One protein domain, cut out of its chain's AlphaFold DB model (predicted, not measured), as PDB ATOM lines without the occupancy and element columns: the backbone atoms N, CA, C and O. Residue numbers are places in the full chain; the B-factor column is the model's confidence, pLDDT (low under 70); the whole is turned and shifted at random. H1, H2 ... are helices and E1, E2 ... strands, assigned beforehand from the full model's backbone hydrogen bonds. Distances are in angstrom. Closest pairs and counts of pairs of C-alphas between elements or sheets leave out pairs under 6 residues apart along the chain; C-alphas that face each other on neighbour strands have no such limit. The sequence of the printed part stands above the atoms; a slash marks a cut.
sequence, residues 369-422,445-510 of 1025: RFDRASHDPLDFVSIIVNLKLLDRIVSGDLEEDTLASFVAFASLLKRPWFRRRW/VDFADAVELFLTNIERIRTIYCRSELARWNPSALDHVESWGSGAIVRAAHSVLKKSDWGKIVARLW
ATOM      1  N   ARG A 369     -51.880  -1.603  -0.804       42.38
ATOM      2  CA  ARG A 369     -52.675  -0.505  -1.406       42.38
ATOM      3  C   ARG A 369     -52.082   0.911  -1.258       42.38
ATOM      4  O   ARG A 369     -52.704   1.862  -1.720       42.38
ATOM      5  N   PHE A 370     -50.940   1.055  -0.592       46.53
ATOM      6  CA  PHE A 370     -50.242   2.322  -0.382       46.53
ATOM      7  C   PHE A 370     -49.000   2.492  -1.261       46.53
ATOM      8  O   PHE A 370     -48.411   3.572  -1.248       46.53
ATOM      9  N   ASP A 371     -48.589   1.464  -2.009       53.50
ATOM     10  CA  ASP A 371     -47.403   1.576  -2.851       53.50
ATOM     11  C   ASP A 371     -47.707   2.363  -4.135       53.50
ATOM     12  O   ASP A 371     -48.637   2.042  -4.877       53.50
ATOM     13  N   ARG A 372     -46.921   3.418  -4.378       54.56
ATOM     14  CA  ARG A 372     -46.949   4.224  -5.610       54.56
ATOM     15  C   ARG A 372     -45.877   3.782  -6.616       54.56
ATOM     16  O   ARG A 372     -45.783   4.375  -7.685       54.56
ATOM     17  N   ALA A 373     -45.056   2.777  -6.302       59.06
ATOM     18  CA  ALA A 373     -44.046   2.281  -7.229       59.06
ATOM     19  C   ALA A 373     -44.701   1.622  -8.462       59.06
ATOM     20  O   ALA A 373     -45.154   0.481  -8.416       59.06
ATOM     21  N   SER A 374     -44.712   2.336  -9.590       57.12
ATOM     22  CA  SER A 374     -45.282   1.874 -10.869       57.12
ATOM     23  C   SER A 374     -44.528   0.702 -11.537       57.12
ATOM     24  O   SER A 374     -44.920   0.273 -12.621       57.12
ATOM     25  N   HIS A 375     -43.440   0.196 -10.940       66.62
ATOM     26  CA  HIS A 375     -42.532  -0.804 -11.522       66.62
ATOM     27  C   HIS A 375     -42.024  -1.803 -10.466       66.62
ATOM     28  O   HIS A 375     -41.885  -1.456  -9.293       66.62
ATOM     29  N   ASP A 376     -41.689  -3.029 -10.889       80.38
ATOM     30  CA  ASP A 376     -41.074  -4.039 -10.015       80.38
ATOM     31  C   ASP A 376     -39.646  -3.609  -9.585       80.38
ATOM     32  O   ASP A 376     -38.903  -3.056 -10.408       80.38
ATOM     33  N   PRO A 377     -39.208  -3.879  -8.336       82.94
ATOM     34  CA  PRO A 377     -37.861  -3.549  -7.863       82.94
ATOM     35  C   PRO A 377     -36.703  -4.066  -8.734       82.94
ATOM     36  O   PRO A 377     -35.636  -3.451  -8.733       82.94
ATOM     37  N   LEU A 378     -36.880  -5.172  -9.470       86.00
ATOM     38  CA  LEU A 378     -35.880  -5.688 -10.412       86.00
ATOM     39  C   LEU A 378     -35.918  -4.989 -11.778       86.00
ATOM     40  O   LEU A 378     -34.868  -4.871 -12.409       86.00
ATOM     41  N   ASP A 379     -37.064  -4.467 -12.225       86.19
ATOM     42  CA  ASP A 379     -37.120  -3.648 -13.448       86.19
ATOM     43  C   ASP A 379     -36.342  -2.332 -13.248       86.19
ATOM     44  O   ASP A 379     -35.612  -1.885 -14.137       86.19
ATOM     45  N   PHE A 380     -36.425  -1.751 -12.044       86.25
ATOM     46  CA  PHE A 380     -35.737  -0.509 -11.676       86.25
ATOM     47  C   PHE A 380     -34.197  -0.608 -11.718       86.25
ATOM     48  O   PHE A 380     -33.528   0.397 -11.965       86.25
ATOM     49  N   VAL A 381     -33.618  -1.810 -11.583       87.75
ATOM     50  CA  VAL A 381     -32.165  -2.054 -11.734       87.75
ATOM     51  C   VAL A 381     -31.656  -1.533 -13.084       87.75
ATOM     52  O   VAL A 381     -30.647  -0.830 -13.140       87.75
ATOM     53  N   SER A 382     -32.412  -1.777 -14.160       86.31
ATOM     54  CA  SER A 382     -32.071  -1.321 -15.518       86.31
ATOM     55  C   SER A 382     -32.074   0.208 -15.661       86.31
ATOM     56  O   SER A 382     -31.427   0.751 -16.558       86.31
ATOM     57  N   ILE A 383     -32.796   0.912 -14.783       84.31
ATOM     58  CA  ILE A 383     -32.896   2.376 -14.761       84.31
ATOM     59  C   ILE A 383     -31.728   2.977 -13.966       84.31
ATOM     60  O   ILE A 383     -31.129   3.952 -14.422       84.31
ATOM     61  N   ILE A 384     -31.340   2.364 -12.839       82.75
ATOM     62  CA  ILE A 384     -30.163   2.775 -12.050       82.75
ATOM     63  C   ILE A 384     -28.878   2.659 -12.887       82.75
ATOM     64  O   ILE A 384     -28.109   3.617 -12.976       82.75
ATOM     65  N   VAL A 385     -28.673   1.520 -13.559       85.69
ATOM     66  CA  VAL A 385     -27.463   1.247 -14.363       85.69
ATOM     67  C   VAL A 385     -27.393   2.102 -15.644       85.69
ATOM     68  O   VAL A 385     -26.327   2.246 -16.233       85.69
ATOM     69  N   ASN A 386     -28.481   2.769 -16.062       81.00
ATOM     70  CA  ASN A 386     -28.477   3.648 -17.245       81.00
ATOM     71  C   ASN A 386     -27.661   4.948 -17.068       81.00
ATOM     72  O   ASN A 386     -27.559   5.726 -18.016       81.00
ATOM     73  N   LEU A 387     -27.132   5.210 -15.865       79.56
ATOM     74  CA  LEU A 387     -26.371   6.394 -15.426       79.56
ATOM     75  C   LEU A 387     -27.113   7.744 -15.491       79.56
ATOM     76  O   LEU A 387     -26.897   8.572 -14.616       79.56
ATOM     77  N   LYS A 388     -28.068   7.950 -16.406       81.56
ATOM     78  CA  LYS A 388     -28.914   9.164 -16.491       81.56
ATOM     79  C   LYS A 388     -29.712   9.457 -15.216       81.56
ATOM     80  O   LYS A 388     -30.134  10.586 -14.980       81.56
ATOM     81  N   LEU A 389     -29.950   8.433 -14.392       79.00
ATOM     82  CA  LEU A 389     -30.557   8.598 -13.073       79.00
ATOM     83  C   LEU A 389     -29.605   9.309 -12.093       79.00
ATOM     84  O   LEU A 389     -30.069  10.049 -11.231       79.00
ATOM     85  N   LEU A 390     -28.286   9.147 -12.248       77.69
ATOM     86  CA  LEU A 390     -27.276   9.844 -11.448       77.69
ATOM     87  C   LEU A 390     -27.310  11.350 -11.710       77.69
ATOM     88  O   LEU A 390     -27.288  12.113 -10.749       77.69
ATOM     89  N   ASP A 391     -27.455  11.779 -12.967       81.31
ATOM     90  CA  ASP A 391     -27.587  13.201 -13.321       81.31
ATOM     91  C   ASP A 391     -28.779  13.848 -12.596       81.31
ATOM     92  O   ASP A 391     -28.659  14.942 -12.043       81.31
ATOM     93  N   ARG A 392     -29.908  13.129 -12.515       80.62
ATOM     94  CA  ARG A 392     -31.114  13.542 -11.774       80.62
ATOM     95  C   ARG A 392     -30.915  13.557 -10.252       80.62
ATOM     96  O   ARG A 392     -31.365  14.478  -9.575       80.62
ATOM     97  N   ILE A 393     -30.197  12.578  -9.692       79.50
ATOM     98  CA  ILE A 393     -29.818  12.584  -8.265       79.50
ATOM     99  C   ILE A 393     -28.877  13.764  -7.950       79.50
ATOM    100  O   ILE A 393     -28.944  14.330  -6.858       79.50
ATOM    101  N   VAL A 394     -27.998  14.141  -8.885       78.12
ATOM    102  CA  VAL A 394     -27.051  15.258  -8.741       78.12
ATOM    103  C   VAL A 394     -27.742  16.617  -8.883       78.12
ATOM    104  O   VAL A 394     -27.422  17.521  -8.112       78.12
ATOM    105  N   SER A 395     -28.702  16.771  -9.802       81.19
ATOM    106  CA  SER A 395     -29.516  17.993  -9.911       81.19
ATOM    107  C   SER A 395     -30.514  18.158  -8.757       81.19
ATOM    108  O   SER A 395     -30.949  19.276  -8.481       81.19
ATOM    109  N   GLY A 396     -30.864  17.063  -8.075       77.94
ATOM    110  CA  GLY A 396     -31.899  17.025  -7.040       77.94
ATOM    111  C   GLY A 396     -33.323  16.879  -7.588       77.94
ATOM    112  O   GLY A 396     -34.276  16.974  -6.817       77.94
ATOM    113  N   ASP A 397     -33.466  16.651  -8.896       80.62
ATOM    114  CA  ASP A 397     -34.736  16.596  -9.623       80.62
ATOM    115  C   ASP A 397     -35.212  15.139  -9.768       80.62
ATOM    116  O   ASP A 397     -34.969  14.468 -10.775       80.62
ATOM    117  N   LEU A 398     -35.831  14.614  -8.703       82.50
ATOM    118  CA  LEU A 398     -36.387  13.259  -8.652       82.50
ATOM    119  C   LEU A 398     -37.910  13.293  -8.487       82.50
ATOM    120  O   LEU A 398     -38.434  13.742  -7.468       82.50
ATOM    121  N   GLU A 399     -38.603  12.746  -9.483       84.75
ATOM    122  CA  GLU A 399     -40.051  12.517  -9.500       84.75
ATOM    123  C   GLU A 399     -40.479  11.557  -8.362       84.75
ATOM    124  O   GLU A 399     -39.733  10.635  -8.016       84.75
ATOM    125  N   GLU A 400     -41.687  11.714  -7.793       82.62
ATOM    126  CA  GLU A 400     -42.138  10.870  -6.665       82.62
ATOM    127  C   GLU A 400     -42.136   9.369  -7.002       82.62
ATOM    128  O   GLU A 400     -41.696   8.572  -6.178       82.62
ATOM    129  N   ASP A 401     -42.523   8.972  -8.216       82.94
ATOM    130  CA  ASP A 401     -42.491   7.571  -8.668       82.94
ATOM    131  C   ASP A 401     -41.062   6.987  -8.670       82.94
ATOM    132  O   ASP A 401     -40.851   5.802  -8.388       82.94
ATOM    133  N   THR A 402     -40.053   7.827  -8.928       85.81
ATOM    134  CA  THR A 402     -38.634   7.440  -8.854       85.81
ATOM    135  C   THR A 402     -38.194   7.265  -7.397       85.81
ATOM    136  O   THR A 402     -37.491   6.308  -7.072       85.81
ATOM    137  N   LEU A 403     -38.652   8.136  -6.492       86.44
ATOM    138  CA  LEU A 403     -38.418   8.000  -5.050       86.44
ATOM    139  C   LEU A 403     -39.137   6.773  -4.459       86.44
ATOM    140  O   LEU A 403     -38.559   6.072  -3.627       86.44
ATOM    141  N   ALA A 404     -40.350   6.459  -4.922       85.44
ATOM    142  CA  ALA A 404     -41.066   5.235  -4.563       85.44
ATOM    143  C   ALA A 404     -40.304   3.987  -5.042       85.44
ATOM    144  O   ALA A 404     -40.098   3.056  -4.265       85.44
ATOM    145  N   SER A 405     -39.776   4.008  -6.271       87.00
ATOM    146  CA  SER A 405     -38.935   2.925  -6.803       87.00
ATOM    147  C   SER A 405     -37.644   2.725  -5.988       87.00
ATOM    148  O   SER A 405     -37.260   1.585  -5.724       87.00
ATOM    149  N   PHE A 406     -37.017   3.798  -5.482       88.00
ATOM    150  CA  PHE A 406     -35.902   3.683  -4.528       88.00
ATOM    151  C   PHE A 406     -36.312   3.049  -3.190       88.00
ATOM    152  O   PHE A 406     -35.548   2.254  -2.646       88.00
ATOM    153  N   VAL A 407     -37.504   3.344  -2.660       87.00
ATOM    154  CA  VAL A 407     -38.029   2.709  -1.432       87.00
ATOM    155  C   VAL A 407     -38.347   1.225  -1.650       87.00
ATOM    156  O   VAL A 407     -38.060   0.396  -0.777       87.00
ATOM    157  N   ALA A 408     -38.880   0.871  -2.818       86.44
ATOM    158  CA  ALA A 408     -39.158  -0.509  -3.202       86.44
ATOM    159  C   ALA A 408     -37.851  -1.311  -3.382       86.44
ATOM    160  O   ALA A 408     -37.704  -2.397  -2.817       86.44
ATOM    161  N   PHE A 409     -36.843  -0.736  -4.051       88.19
ATOM    162  CA  PHE A 409     -35.500  -1.318  -4.173       88.19
ATOM    163  C   PHE A 409     -34.793  -1.450  -2.815       88.19
ATOM    164  O   PHE A 409     -34.293  -2.523  -2.482       88.19
ATOM    165  N   ALA A 410     -34.831  -0.418  -1.965       87.00
ATOM    166  CA  ALA A 410     -34.320  -0.496  -0.595       87.00
ATOM    167  C   ALA A 410     -34.987  -1.635   0.196       87.00
ATOM    168  O   ALA A 410     -34.329  -2.333   0.963       87.00
ATOM    169  N   SER A 411     -36.284  -1.862  -0.015       84.69
ATOM    170  CA  SER A 411     -37.023  -2.936   0.652       84.69
ATOM    171  C   SER A 411     -36.694  -4.326   0.093       84.69
ATOM    172  O   SER A 411     -36.632  -5.278   0.870       84.69
ATOM    173  N   LEU A 412     -36.335  -4.447  -1.190       87.38
ATOM    174  CA  LEU A 412     -35.721  -5.664  -1.734       87.38
ATOM    175  C   LEU A 412     -34.387  -5.988  -1.032       87.38
ATOM    176  O   LEU A 412     -34.141  -7.143  -0.690       87.38
ATOM    177  N   LEU A 413     -33.560  -4.982  -0.722       87.00
ATOM    178  CA  LEU A 413     -32.293  -5.176   0.002       87.00
ATOM    179  C   LEU A 413     -32.470  -5.558   1.488       87.00
ATOM    180  O   LEU A 413     -31.504  -5.984   2.119       87.00
ATOM    181  N   LYS A 414     -33.689  -5.473   2.047       82.88
ATOM    182  CA  LYS A 414     -34.015  -5.977   3.400       82.88
ATOM    183  C   LYS A 414     -34.248  -7.496   3.437       82.88
ATOM    184  O   LYS A 414     -34.294  -8.054   4.537       82.88
ATOM    185  N   ARG A 415     -34.428  -8.161   2.280       85.75
ATOM    186  CA  ARG A 415     -34.792  -9.592   2.168       85.75
ATOM    187  C   ARG A 415     -33.799 -10.496   2.931       85.75
ATOM    188  O   ARG A 415     -32.592 -10.271   2.827       85.75
ATOM    189  N   PRO A 416     -34.253 -11.570   3.616       87.00
ATOM    190  CA  PRO A 416     -33.389 -12.408   4.465       87.00
ATOM    191  C   PRO A 416     -32.157 -13.021   3.777       87.00
ATOM    192  O   PRO A 416     -31.172 -13.334   4.444       87.00
ATOM    193  N   TRP A 417     -32.178 -13.177   2.447       90.94
ATOM    194  CA  TRP A 417     -31.024 -13.651   1.674       90.94
ATOM    195  C   TRP A 417     -29.776 -12.777   1.887       90.94
ATOM    196  O   TRP A 417     -28.706 -13.318   2.151       90.94
ATOM    197  N   PHE A 418     -29.920 -11.443   1.896       88.00
ATOM    198  CA  PHE A 418     -28.797 -10.503   2.056       88.00
ATOM    199  C   PHE A 418     -28.107 -10.578   3.427       88.00
ATOM    200  O   PHE A 418     -27.022 -10.025   3.598       88.00
ATOM    201  N   ARG A 419     -28.715 -11.273   4.399       84.50
ATOM    202  CA  ARG A 419     -28.175 -11.452   5.752       84.50
ATOM    203  C   ARG A 419     -27.478 -12.792   5.963       84.50
ATOM    204  O   ARG A 419     -26.690 -12.901   6.895       84.50
ATOM    205  N   ARG A 420     -27.735 -13.817   5.139       87.19
ATOM    206  CA  ARG A 420     -27.141 -15.158   5.309       87.19
ATOM    207  C   ARG A 420     -25.626 -15.117   5.097       87.19
ATOM    208  O   ARG A 420     -25.170 -14.765   4.018       87.19
ATOM    209  N   ARG A 421     -24.829 -15.587   6.062       89.06
ATOM    210  CA  ARG A 421     -23.354 -15.622   5.921       89.06
ATOM    211  C   ARG A 421     -22.854 -16.526   4.781       89.06
ATOM    212  O   ARG A 421     -21.883 -16.185   4.114       89.06
ATOM    213  N   TRP A 422     -23.525 -17.651   4.522       90.62
ATOM    214  CA  TRP A 422     -23.108 -18.621   3.496       90.62
ATOM    215  C   TRP A 422     -23.112 -18.068   2.061       90.62
ATOM    216  O   TRP A 422     -22.228 -18.434   1.283       90.62
ATOM    217  N   VAL A 445     -24.279  -8.880 -12.224       91.06
ATOM    218  CA  VAL A 445     -23.437  -7.692 -12.470       91.06
ATOM    219  C   VAL A 445     -24.284  -6.420 -12.416       91.06
ATOM    220  O   VAL A 445     -24.078  -5.600 -11.532       91.06
ATOM    221  N   ASP A 446     -25.313  -6.322 -13.259       93.06
ATOM    222  CA  ASP A 446     -26.220  -5.169 -13.303       93.06
ATOM    223  C   ASP A 446     -26.875  -4.907 -11.924       93.06
ATOM    224  O   ASP A 446     -27.047  -3.762 -11.507       93.06
ATOM    225  N   PHE A 447     -27.201  -5.970 -11.174       93.69
ATOM    226  CA  PHE A 447     -27.723  -5.861  -9.808       93.69
ATOM    227  C   PHE A 447     -26.681  -5.329  -8.808       93.69
ATOM    228  O   PHE A 447     -27.002  -4.484  -7.971       93.69
ATOM    229  N   ALA A 448     -25.440  -5.813  -8.881       92.00
ATOM    230  CA  ALA A 448     -24.334  -5.371  -8.037       92.00
ATOM    231  C   ALA A 448     -23.994  -3.895  -8.290       92.00
ATOM    232  O   ALA A 448     -23.923  -3.117  -7.334       92.00
ATOM    233  N   ASP A 449     -23.897  -3.501  -9.561       90.44
ATOM    234  CA  ASP A 449     -23.664  -2.121  -9.991       90.44
ATOM    235  C   ASP A 449     -24.794  -1.199  -9.498       90.44
ATOM    236  O   ASP A 449     -24.531  -0.137  -8.933       90.44
ATOM    237  N   ALA A 450     -26.060  -1.622  -9.612       91.62
ATOM    238  CA  ALA A 450     -27.195  -0.862  -9.087       91.62
ATOM    239  C   ALA A 450     -27.149  -0.684  -7.559       91.62
ATOM    240  O   ALA A 450     -27.438   0.407  -7.063       91.62
ATOM    241  N   VAL A 451     -26.760  -1.719  -6.803       91.38
ATOM    242  CA  VAL A 451     -26.577  -1.625  -5.343       91.38
ATOM    243  C   VAL A 451     -25.431  -0.673  -4.987       91.38
ATOM    244  O   VAL A 451     -25.588   0.136  -4.072       91.38
ATOM    245  N   GLU A 452     -24.298  -0.723  -5.691       88.50
ATOM    246  CA  GLU A 452     -23.158   0.160  -5.417       88.50
ATOM    247  C   GLU A 452     -23.460   1.623  -5.787       88.50
ATOM    248  O   GLU A 452     -23.211   2.516  -4.974       88.50
ATOM    249  N   LEU A 453     -24.092   1.882  -6.938       88.50
ATOM    250  CA  LEU A 453     -24.534   3.223  -7.348       88.50
ATOM    251  C   LEU A 453     -25.570   3.822  -6.383       88.50
ATOM    252  O   LEU A 453     -25.475   5.003  -6.028       88.50
ATOM    253  N   PHE A 454     -26.531   3.011  -5.930       88.44
ATOM    254  CA  PHE A 454     -27.554   3.409  -4.962       88.44
ATOM    255  C   PHE A 454     -26.944   3.751  -3.597       88.44
ATOM    256  O   PHE A 454     -27.169   4.847  -3.081       88.44
ATOM    257  N   LEU A 455     -26.116   2.862  -3.038       86.19
ATOM    258  CA  LEU A 455     -25.464   3.084  -1.744       86.19
ATOM    259  C   LEU A 455     -24.459   4.245  -1.782       86.19
ATOM    260  O   LEU A 455     -24.365   4.991  -0.812       86.19
ATOM    261  N   THR A 456     -23.764   4.459  -2.902       86.88
ATOM    262  CA  THR A 456     -22.850   5.604  -3.083       86.88
ATOM    263  C   THR A 456     -23.582   6.951  -3.042       86.88
ATOM    264  O   THR A 456     -23.003   7.959  -2.643       86.88
ATOM    265  N   ASN A 457     -24.865   6.986  -3.415       87.62
ATOM    266  CA  ASN A 457     -25.668   8.211  -3.461       87.62
ATOM    267  C   ASN A 457     -26.730   8.310  -2.349       87.62
ATOM    268  O   ASN A 457     -27.519   9.261  -2.360       87.62
ATOM    269  N   ILE A 458     -26.756   7.382  -1.382       87.19
ATOM    270  CA  ILE A 458     -27.870   7.245  -0.432       87.19
ATOM    271  C   ILE A 458     -28.172   8.529   0.352       87.19
ATOM    272  O   ILE A 458     -29.338   8.879   0.495       87.19
ATOM    273  N   GLU A 459     -27.160   9.300   0.766       84.56
ATOM    274  CA  GLU A 459     -27.372  10.560   1.501       84.56
ATOM    275  C   GLU A 459     -28.059  11.645   0.655       84.56
ATOM    276  O   GLU A 459     -28.880  12.408   1.168       84.56
ATOM    277  N   ARG A 460     -27.782  11.698  -0.657       85.94
ATOM    278  CA  ARG A 460     -28.480  12.610  -1.581       85.94
ATOM    279  C   ARG A 460     -29.930  12.176  -1.749       85.94
ATOM    280  O   ARG A 460     -30.833  12.992  -1.587       85.94
ATOM    281  N   ILE A 461     -30.147  10.885  -2.005       87.75
ATOM    282  CA  ILE A 461     -31.483  10.306  -2.186       87.75
ATOM    283  C   ILE A 461     -32.317  10.506  -0.912       87.75
ATOM    284  O   ILE A 461     -33.448  10.972  -1.006       87.75
ATOM    285  N   ARG A 462     -31.747  10.270   0.277       87.56
ATOM    286  CA  ARG A 462     -32.371  10.524   1.587       87.56
ATOM    287  C   ARG A 462     -32.700  12.010   1.781       87.56
ATOM    288  O   ARG A 462     -33.825  12.335   2.140       87.56
ATOM    289  N   THR A 463     -31.776  12.919   1.454       86.06
ATOM    290  CA  THR A 463     -32.003  14.379   1.539       86.06
ATOM    291  C   THR A 463     -33.162  14.856   0.654       86.06
ATOM    292  O   THR A 463     -33.916  15.743   1.058       86.06
ATOM    293  N   ILE A 464     -33.319  14.278  -0.542       87.19
ATOM    294  CA  ILE A 464     -34.438  14.569  -1.450       87.19
ATOM    295  C   ILE A 464     -35.723  13.907  -0.924       87.19
ATOM    296  O   ILE A 464     -36.758  14.564  -0.812       87.19
ATOM    297  N   TYR A 465     -35.645  12.638  -0.512       87.31
ATOM    298  CA  TYR A 465     -36.761  11.862   0.030       87.31
ATOM    299  C   TYR A 465     -37.429  12.557   1.221       87.31
ATOM    300  O   TYR A 465     -38.646  12.728   1.205       87.31
ATOM    301  N   CYS A 466     -36.656  13.061   2.189       85.88
ATOM    302  CA  CYS A 466     -37.166  13.794   3.357       85.88
ATOM    303  C   CYS A 466     -37.960  15.077   3.020       85.88
ATOM    304  O   CYS A 466     -38.567  15.659   3.917       85.88
ATOM    305  N   ARG A 467     -37.961  15.534   1.759       85.50
ATOM    306  CA  ARG A 467     -38.743  16.686   1.269       85.50
ATOM    307  C   ARG A 467     -39.997  16.285   0.472       85.50
ATOM    308  O   ARG A 467     -40.834  17.146   0.214       85.50
ATOM    309  N   SER A 468     -40.123  15.012   0.087       84.88
ATOM    310  CA  SER A 468     -41.257  14.457  -0.676       84.88
ATOM    311  C   SER A 468     -42.511  14.234   0.183       84.88
ATOM    312  O   SER A 468     -42.451  14.287   1.415       84.88
ATOM    313  N   GLU A 469     -43.658  13.935  -0.436       84.06
ATOM    314  CA  GLU A 469     -44.848  13.538   0.326       84.06
ATOM    315  C   GLU A 469     -44.709  12.119   0.899       84.06
ATOM    316  O   GLU A 469     -45.249  11.838   1.969       84.06
ATOM    317  N   LEU A 470     -43.932  11.247   0.246       80.56
ATOM    318  CA  LEU A 470     -43.676   9.867   0.682       80.56
ATOM    319  C   LEU A 470     -43.081   9.798   2.100       80.56
ATOM    320  O   LEU A 470     -43.519   8.984   2.917       80.56
ATOM    321  N   ALA A 471     -42.147  10.696   2.431       83.56
ATOM    322  CA  ALA A 471     -41.533  10.757   3.759       83.56
ATOM    323  C   ALA A 471     -42.504  11.173   4.880       83.56
ATOM    324  O   ALA A 471     -42.206  10.951   6.051       83.56
ATOM    325  N   ARG A 472     -43.686  11.724   4.561       82.62
ATOM    326  CA  ARG A 472     -44.742  11.970   5.563       82.62
ATOM    327  C   ARG A 472     -45.417  10.674   6.023       82.62
ATOM    328  O   ARG A 472     -45.945  10.630   7.129       82.62
ATOM    329  N   TRP A 473     -45.401   9.639   5.180       80.94
ATOM    330  CA  TRP A 473     -46.033   8.343   5.439       80.94
ATOM    331  C   TRP A 473     -45.046   7.301   5.968       80.94
ATOM    332  O   TRP A 473     -45.415   6.484   6.808       80.94
ATOM    333  N   ASN A 474     -43.795   7.330   5.500       79.75
ATOM    334  CA  ASN A 474     -42.743   6.411   5.936       79.75
ATOM    335  C   ASN A 474     -41.377   7.123   6.020       79.75
ATOM    336  O   ASN A 474     -40.513   6.895   5.173       79.75
ATOM    337  N   PRO A 475     -41.152   8.006   7.014       79.88
ATOM    338  CA  PRO A 475     -39.938   8.824   7.084       79.88
ATOM    339  C   PRO A 475     -38.647   7.994   7.109       79.88
ATOM    340  O   PRO A 475     -37.655   8.406   6.516       79.88
ATOM    341  N   SER A 476     -38.679   6.806   7.723       79.75
ATOM    342  CA  SER A 476     -37.530   5.909   7.876       79.75
ATOM    343  C   SER A 476     -37.386   4.854   6.769       79.75
ATOM    344  O   SER A 476     -36.600   3.913   6.900       79.75
ATOM    345  N   ALA A 477     -38.100   4.996   5.644       78.75
ATOM    346  CA  ALA A 477     -38.052   4.045   4.529       78.75
ATOM    347  C   ALA A 477     -36.625   3.760   4.013       78.75
ATOM    348  O   ALA A 477     -36.319   2.617   3.645       78.75
ATOM    349  N   LEU A 478     -35.788   4.807   4.007       82.12
ATOM    350  CA  LEU A 478     -34.401   4.842   3.532       82.12
ATOM    351  C   LEU A 478     -33.373   5.051   4.665       82.12
ATOM    352  O   LEU A 478     -32.223   5.405   4.391       82.12
ATOM    353  N   ASP A 479     -33.744   4.847   5.929       74.56
ATOM    354  CA  ASP A 479     -32.796   4.916   7.047       74.56
ATOM    355  C   ASP A 479     -31.964   3.635   7.137       74.56
ATOM    356  O   ASP A 479     -32.486   2.533   6.995       74.56
ATOM    357  N   HIS A 480     -30.661   3.768   7.398       69.06
ATOM    358  CA  HIS A 480     -29.742   2.651   7.655       69.06
ATOM    359  C   HIS A 480     -29.606   1.600   6.534       69.06
ATOM    360  O   HIS A 480     -29.092   0.508   6.788       69.06
ATOM    361  N   VAL A 481     -29.994   1.917   5.292       72.38
ATOM    362  CA  VAL A 481     -29.888   1.026   4.113       72.38
ATOM    363  C   VAL A 481     -28.465   0.488   3.941       72.38
ATOM    364  O   VAL A 481     -28.250  -0.694   3.673       72.38
ATOM    365  N   GLU A 482     -27.480   1.355   4.171       69.31
ATOM    366  CA  GLU A 482     -26.048   1.076   4.122       69.31
ATOM    367  C   GLU A 482     -25.561   0.004   5.120       69.31
ATOM    368  O   GLU A 482     -24.460  -0.528   4.956       69.31
ATOM    369  N   SER A 483     -26.376  -0.357   6.118       65.44
ATOM    370  CA  SER A 483     -26.057  -1.376   7.129       65.44
ATOM    371  C   SER A 483     -26.555  -2.792   6.794       65.44
ATOM    372  O   SER A 483     -26.061  -3.757   7.378       65.44
ATOM    373  N   TRP A 484     -27.485  -2.965   5.843       65.56
ATOM    374  CA  TRP A 484     -28.215  -4.234   5.618       65.56
ATOM    375  C   TRP A 484     -27.433  -5.327   4.865       65.56
ATOM    376  O   TRP A 484     -28.024  -6.198   4.230       65.56
ATOM    377  N   GLY A 485     -26.101  -5.295   4.895       65.19
ATOM    378  CA  GLY A 485     -25.238  -6.321   4.297       65.19
ATOM    379  C   GLY A 485     -25.136  -6.295   2.764       65.19
ATOM    380  O   GLY A 485     -24.058  -6.555   2.246       65.19
ATOM    381  N   SER A 486     -26.177  -5.897   2.029       75.69
ATOM    382  CA  SER A 486     -26.231  -5.890   0.552       75.69
ATOM    383  C   SER A 486     -24.941  -5.401  -0.137       75.69
ATOM    384  O   SER A 486     -24.297  -6.160  -0.863       75.69
ATOM    385  N   GLY A 487     -24.489  -4.179   0.165       78.69
ATOM    386  CA  GLY A 487     -23.248  -3.615  -0.387       78.69
ATOM    387  C   GLY A 487     -21.960  -4.320   0.062       78.69
ATOM    388  O   GLY A 487     -20.929  -4.210  -0.599       78.69
ATOM    389  N   ALA A 488     -21.985  -5.057   1.173       79.31
ATOM    390  CA  ALA A 488     -20.864  -5.884   1.607       79.31
ATOM    391  C   ALA A 488     -20.820  -7.247   0.882       79.31
ATOM    392  O   ALA A 488     -19.711  -7.675   0.574       79.31
ATOM    393  N   ILE A 489     -21.953  -7.871   0.511       85.25
ATOM    394  CA  ILE A 489     -21.962  -9.025  -0.422       85.25
ATOM    395  C   ILE A 489     -21.394  -8.594  -1.771       85.25
ATOM    396  O   ILE A 489     -20.517  -9.271  -2.304       85.25
ATOM    397  N   VAL A 490     -21.861  -7.459  -2.301       86.06
ATOM    398  CA  VAL A 490     -21.390  -6.914  -3.583       86.06
ATOM    399  C   VAL A 490     -19.874  -6.743  -3.561       86.06
ATOM    400  O   VAL A 490     -19.170  -7.425  -4.305       86.06
ATOM    401  N   ARG A 491     -19.328  -5.965  -2.618       83.19
ATOM    402  CA  ARG A 491     -17.868  -5.808  -2.500       83.19
ATOM    403  C   ARG A 491     -17.142  -7.140  -2.275       83.19
ATOM    404  O   ARG A 491     -16.047  -7.316  -2.809       83.19
ATOM    405  N   ALA A 492     -17.719  -8.099  -1.546       80.06
ATOM    406  CA  ALA A 492     -17.114  -9.420  -1.355       80.06
ATOM    407  C   ALA A 492     -16.979 -10.209  -2.666       80.06
ATOM    408  O   ALA A 492     -15.914 -10.768  -2.937       80.06
ATOM    409  N   ALA A 493     -18.032 -10.210  -3.490       80.50
ATOM    410  CA  ALA A 493     -18.105 -10.942  -4.753       80.50
ATOM    411  C   ALA A 493     -16.981 -10.558  -5.729       80.50
ATOM    412  O   ALA A 493     -16.459 -11.423  -6.434       80.50
ATOM    413  N   HIS A 494     -16.583  -9.280  -5.729       79.00
ATOM    414  CA  HIS A 494     -15.521  -8.748  -6.589       79.00
ATOM    415  C   HIS A 494     -14.124  -8.754  -5.938       79.00
ATOM    416  O   HIS A 494     -13.130  -8.844  -6.656       79.00
ATOM    417  N   SER A 495     -14.010  -8.668  -4.602       85.94
ATOM    418  CA  SER A 495     -12.717  -8.421  -3.927       85.94
ATOM    419  C   SER A 495     -12.122  -9.586  -3.127       85.94
ATOM    420  O   SER A 495     -10.942  -9.518  -2.779       85.94
ATOM    421  N   VAL A 496     -12.874 -10.653  -2.832       89.56
ATOM    422  CA  VAL A 496     -12.370 -11.774  -2.009       89.56
ATOM    423  C   VAL A 496     -11.594 -12.809  -2.834       89.56
ATOM    424  O   VAL A 496     -10.571 -13.325  -2.371       89.56
ATOM    425  N   LEU A 497     -12.039 -13.094  -4.063       90.12
ATOM    426  CA  LEU A 497     -11.428 -14.075  -4.965       90.12
ATOM    427  C   LEU A 497     -11.039 -13.436  -6.301       90.12
ATOM    428  O   LEU A 497     -11.894 -12.945  -7.033       90.12
ATOM    429  N   LYS A 498      -9.761 -13.537  -6.678       88.62
ATOM    430  CA  LYS A 498      -9.325 -13.234  -8.045       88.62
ATOM    431  C   LYS A 498      -9.623 -14.430  -8.943       88.62
ATOM    432  O   LYS A 498      -9.123 -15.525  -8.682       88.62
ATOM    433  N   LYS A 499     -10.384 -14.213 -10.015       87.88
ATOM    434  CA  LYS A 499     -10.684 -15.208 -11.059       87.88
ATOM    435  C   LYS A 499      -9.904 -14.913 -12.346       87.88
ATOM    436  O   LYS A 499      -9.414 -13.804 -12.539       87.88
ATOM    437  N   SER A 500      -9.790 -15.916 -13.210       86.94
ATOM    438  CA  SER A 500      -9.479 -15.761 -14.637       86.94
ATOM    439  C   SER A 500     -10.751 -15.485 -15.440       86.94
ATOM    440  O   SER A 500     -11.833 -15.843 -14.981       86.94
ATOM    441  N   ASP A 501     -10.611 -15.024 -16.680       81.38
ATOM    442  CA  ASP A 501     -11.700 -14.738 -17.629       81.38
ATOM    443  C   ASP A 501     -12.703 -15.903 -17.798       81.38
ATOM    444  O   ASP A 501     -13.905 -15.688 -17.927       81.38
ATOM    445  N   TRP A 502     -12.238 -17.156 -17.705       75.06
ATOM    446  CA  TRP A 502     -13.078 -18.370 -17.747       75.06
ATOM    447  C   TRP A 502     -13.677 -18.781 -16.382       75.06
ATOM    448  O   TRP A 502     -14.066 -19.931 -16.180       75.06
ATOM    449  N   GLY A 503     -13.710 -17.872 -15.407       76.38
ATOM    450  CA  GLY A 503     -14.319 -18.053 -14.084       76.38
ATOM    451  C   GLY A 503     -13.517 -18.878 -13.065       76.38
ATOM    452  O   GLY A 503     -13.886 -18.899 -11.893       76.38
ATOM    453  N   LYS A 504     -12.414 -19.533 -13.454       82.88
ATOM    454  CA  LYS A 504     -11.566 -20.303 -12.523       82.88
ATOM    455  C   LYS A 504     -10.917 -19.393 -11.473       82.88
ATOM    456  O   LYS A 504     -10.363 -18.349 -11.811       82.88
ATOM    457  N   ILE A 505     -10.942 -19.811 -10.207       86.31
ATOM    458  CA  ILE A 505     -10.277 -19.113  -9.096       86.31
ATOM    459  C   ILE A 505      -8.752 -19.201  -9.282       86.31
ATOM    460  O   ILE A 505      -8.198 -20.288  -9.441       86.31
ATOM    461  N   VAL A 506      -8.084 -18.046  -9.260       87.88
ATOM    462  CA  VAL A 506      -6.628 -17.882  -9.421       87.88
ATOM    463  C   VAL A 506      -5.955 -17.575  -8.083       87.88
ATOM    464  O   VAL A 506      -4.874 -18.091  -7.815       87.88
ATOM    465  N   ALA A 507      -6.579 -16.751  -7.234       88.69
ATOM    466  CA  ALA A 507      -6.064 -16.438  -5.901       88.69
ATOM    467  C   ALA A 507      -7.182 -16.070  -4.915       88.69
ATOM    468  O   ALA A 507      -8.183 -15.457  -5.289       88.69
ATOM    469  N   ARG A 508      -6.961 -16.385  -3.637       92.25
ATOM    470  CA  ARG A 508      -7.711 -15.845  -2.493       92.25
ATOM    471  C   ARG A 508      -7.005 -14.573  -2.017       92.25
ATOM    472  O   ARG A 508      -5.784 -14.585  -1.878       92.25
ATOM    473  N   LEU A 509      -7.739 -13.484  -1.797       91.50
ATOM    474  CA  LEU A 509      -7.151 -12.159  -1.539       91.50
ATOM    475  C   LEU A 509      -7.217 -11.736  -0.059       91.50
ATOM    476  O   LEU A 509      -6.344 -11.012   0.426       91.50
ATOM    477  N   TRP A 510      -8.223 -12.210   0.677       91.56
ATOM    478  CA  TRP A 510      -8.490 -11.832   2.070       91.56
ATOM    479  C   TRP A 510      -8.100 -12.964   3.031       91.56
ATOM    480  O   TRP A 510      -8.146 -14.134   2.664       91.56
TER     481      TRP A 510
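What this domain is: This is residues 369 to 422 and 445 to 510 of the 1025 residues of the protein "HET-domain-containing protein" of Pyrenochaeta sp. DS3sAY3a (UniProt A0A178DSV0). An elongated group of mostly short helices, with H5 and H3 nearest its middle, runs through H8 to a small two-stranded hairpin, E1 and E2, at one end of the long axis; H7 is at the other end. H1 packs on H5, H8 crosses H5 steeply, and the long link of residues 474 to 485 leads back from H7 to H8. The printed part has 120 residues, with eight named helices followed by two named strands, in the order H1 to H8, E1, E2; the sheet E1 - E2 is antiparallel, and the class is mostly helix. It is only just compact, close to loose, with a radius of gyration of the C-alphas of 15.9 A and spans of 50 by 29 by 23 A.

Where its parts are: Strand E1 is residues 497 to 499, and E2 is residues 505 to 508, 7.8 A long, with C-alpha 508 at (-7.711, -15.845, -2.493). Before them comes H8, residues 486 to 495, 14.5 A. H3, residues 400 to 412, is the longest helix, 18.4 A, and begins at C-alpha 400 (-42.138, 10.870, -6.665). H5, residues 445 to 456, measures 16.3 A; H2, residues 388 to 395, 11.0 A; H6, residues 458 to 465, 10.0 A. The four-residue helices are H1, residues 381 to 384, beginning at C-alpha 381 (-32.165, -2.054, -11.734), H4, residues 416 to 419, and H7, residues 470 to 473.

How they stand to each other: E1 and E2 form a hairpin, antiparallel at 156 degrees; N 498 and O 507 are 2.8 A apart, within hydrogen-bond range, as are N 506 and O 498 at 2.8 A. H8 touches H5, closest at the C-alphas of Ala 448 and Val 490, 5.6 A, at a steep tilt of 60 degrees, opposite ways. H8 only just touches H4, with 3 pairs of C-alphas within 8 A, the closest being those of Phe 418 and Ser 486, 5.5 A. H5 touches H1, closest at the C-alphas of Ile 384 and Ala 450, 5.6 A. H3 and H5 are near each other, with 7 pairs of C-alphas within 10 A. H3 only just touches H7, with residues 400 to 404 alone and 3 pairs within 8 A; the closest C-alphas, of Ala 404 and Leu 470, are 7.5 A apart. H2 only just touches H6, with 3 pairs, the closest C-alphas being those of Ile 393 and Ile 461, 6.7 A. H3 and H8 are apart. Each O i to N i+4 pair is within hydrogen-bond range in H3, H5, H6 and H8, and 3 of 4 in H2; H1, H4 and H7 are too short for such a pair.

The domain as a whole: The two C-alphas farthest apart, of Arg 472 and Val 506, are 50.7 A apart. Residues 423 to 444 are not printed, and C-alphas 422 and 445 are 19.4 A apart across the cut, in the link from H4 to H5. The link from H7 to H8 is long, 12 residues. The mean pLDDT of the printed part is 82.2; residues 369 to 375, 480 and 482 to 485 are under 70.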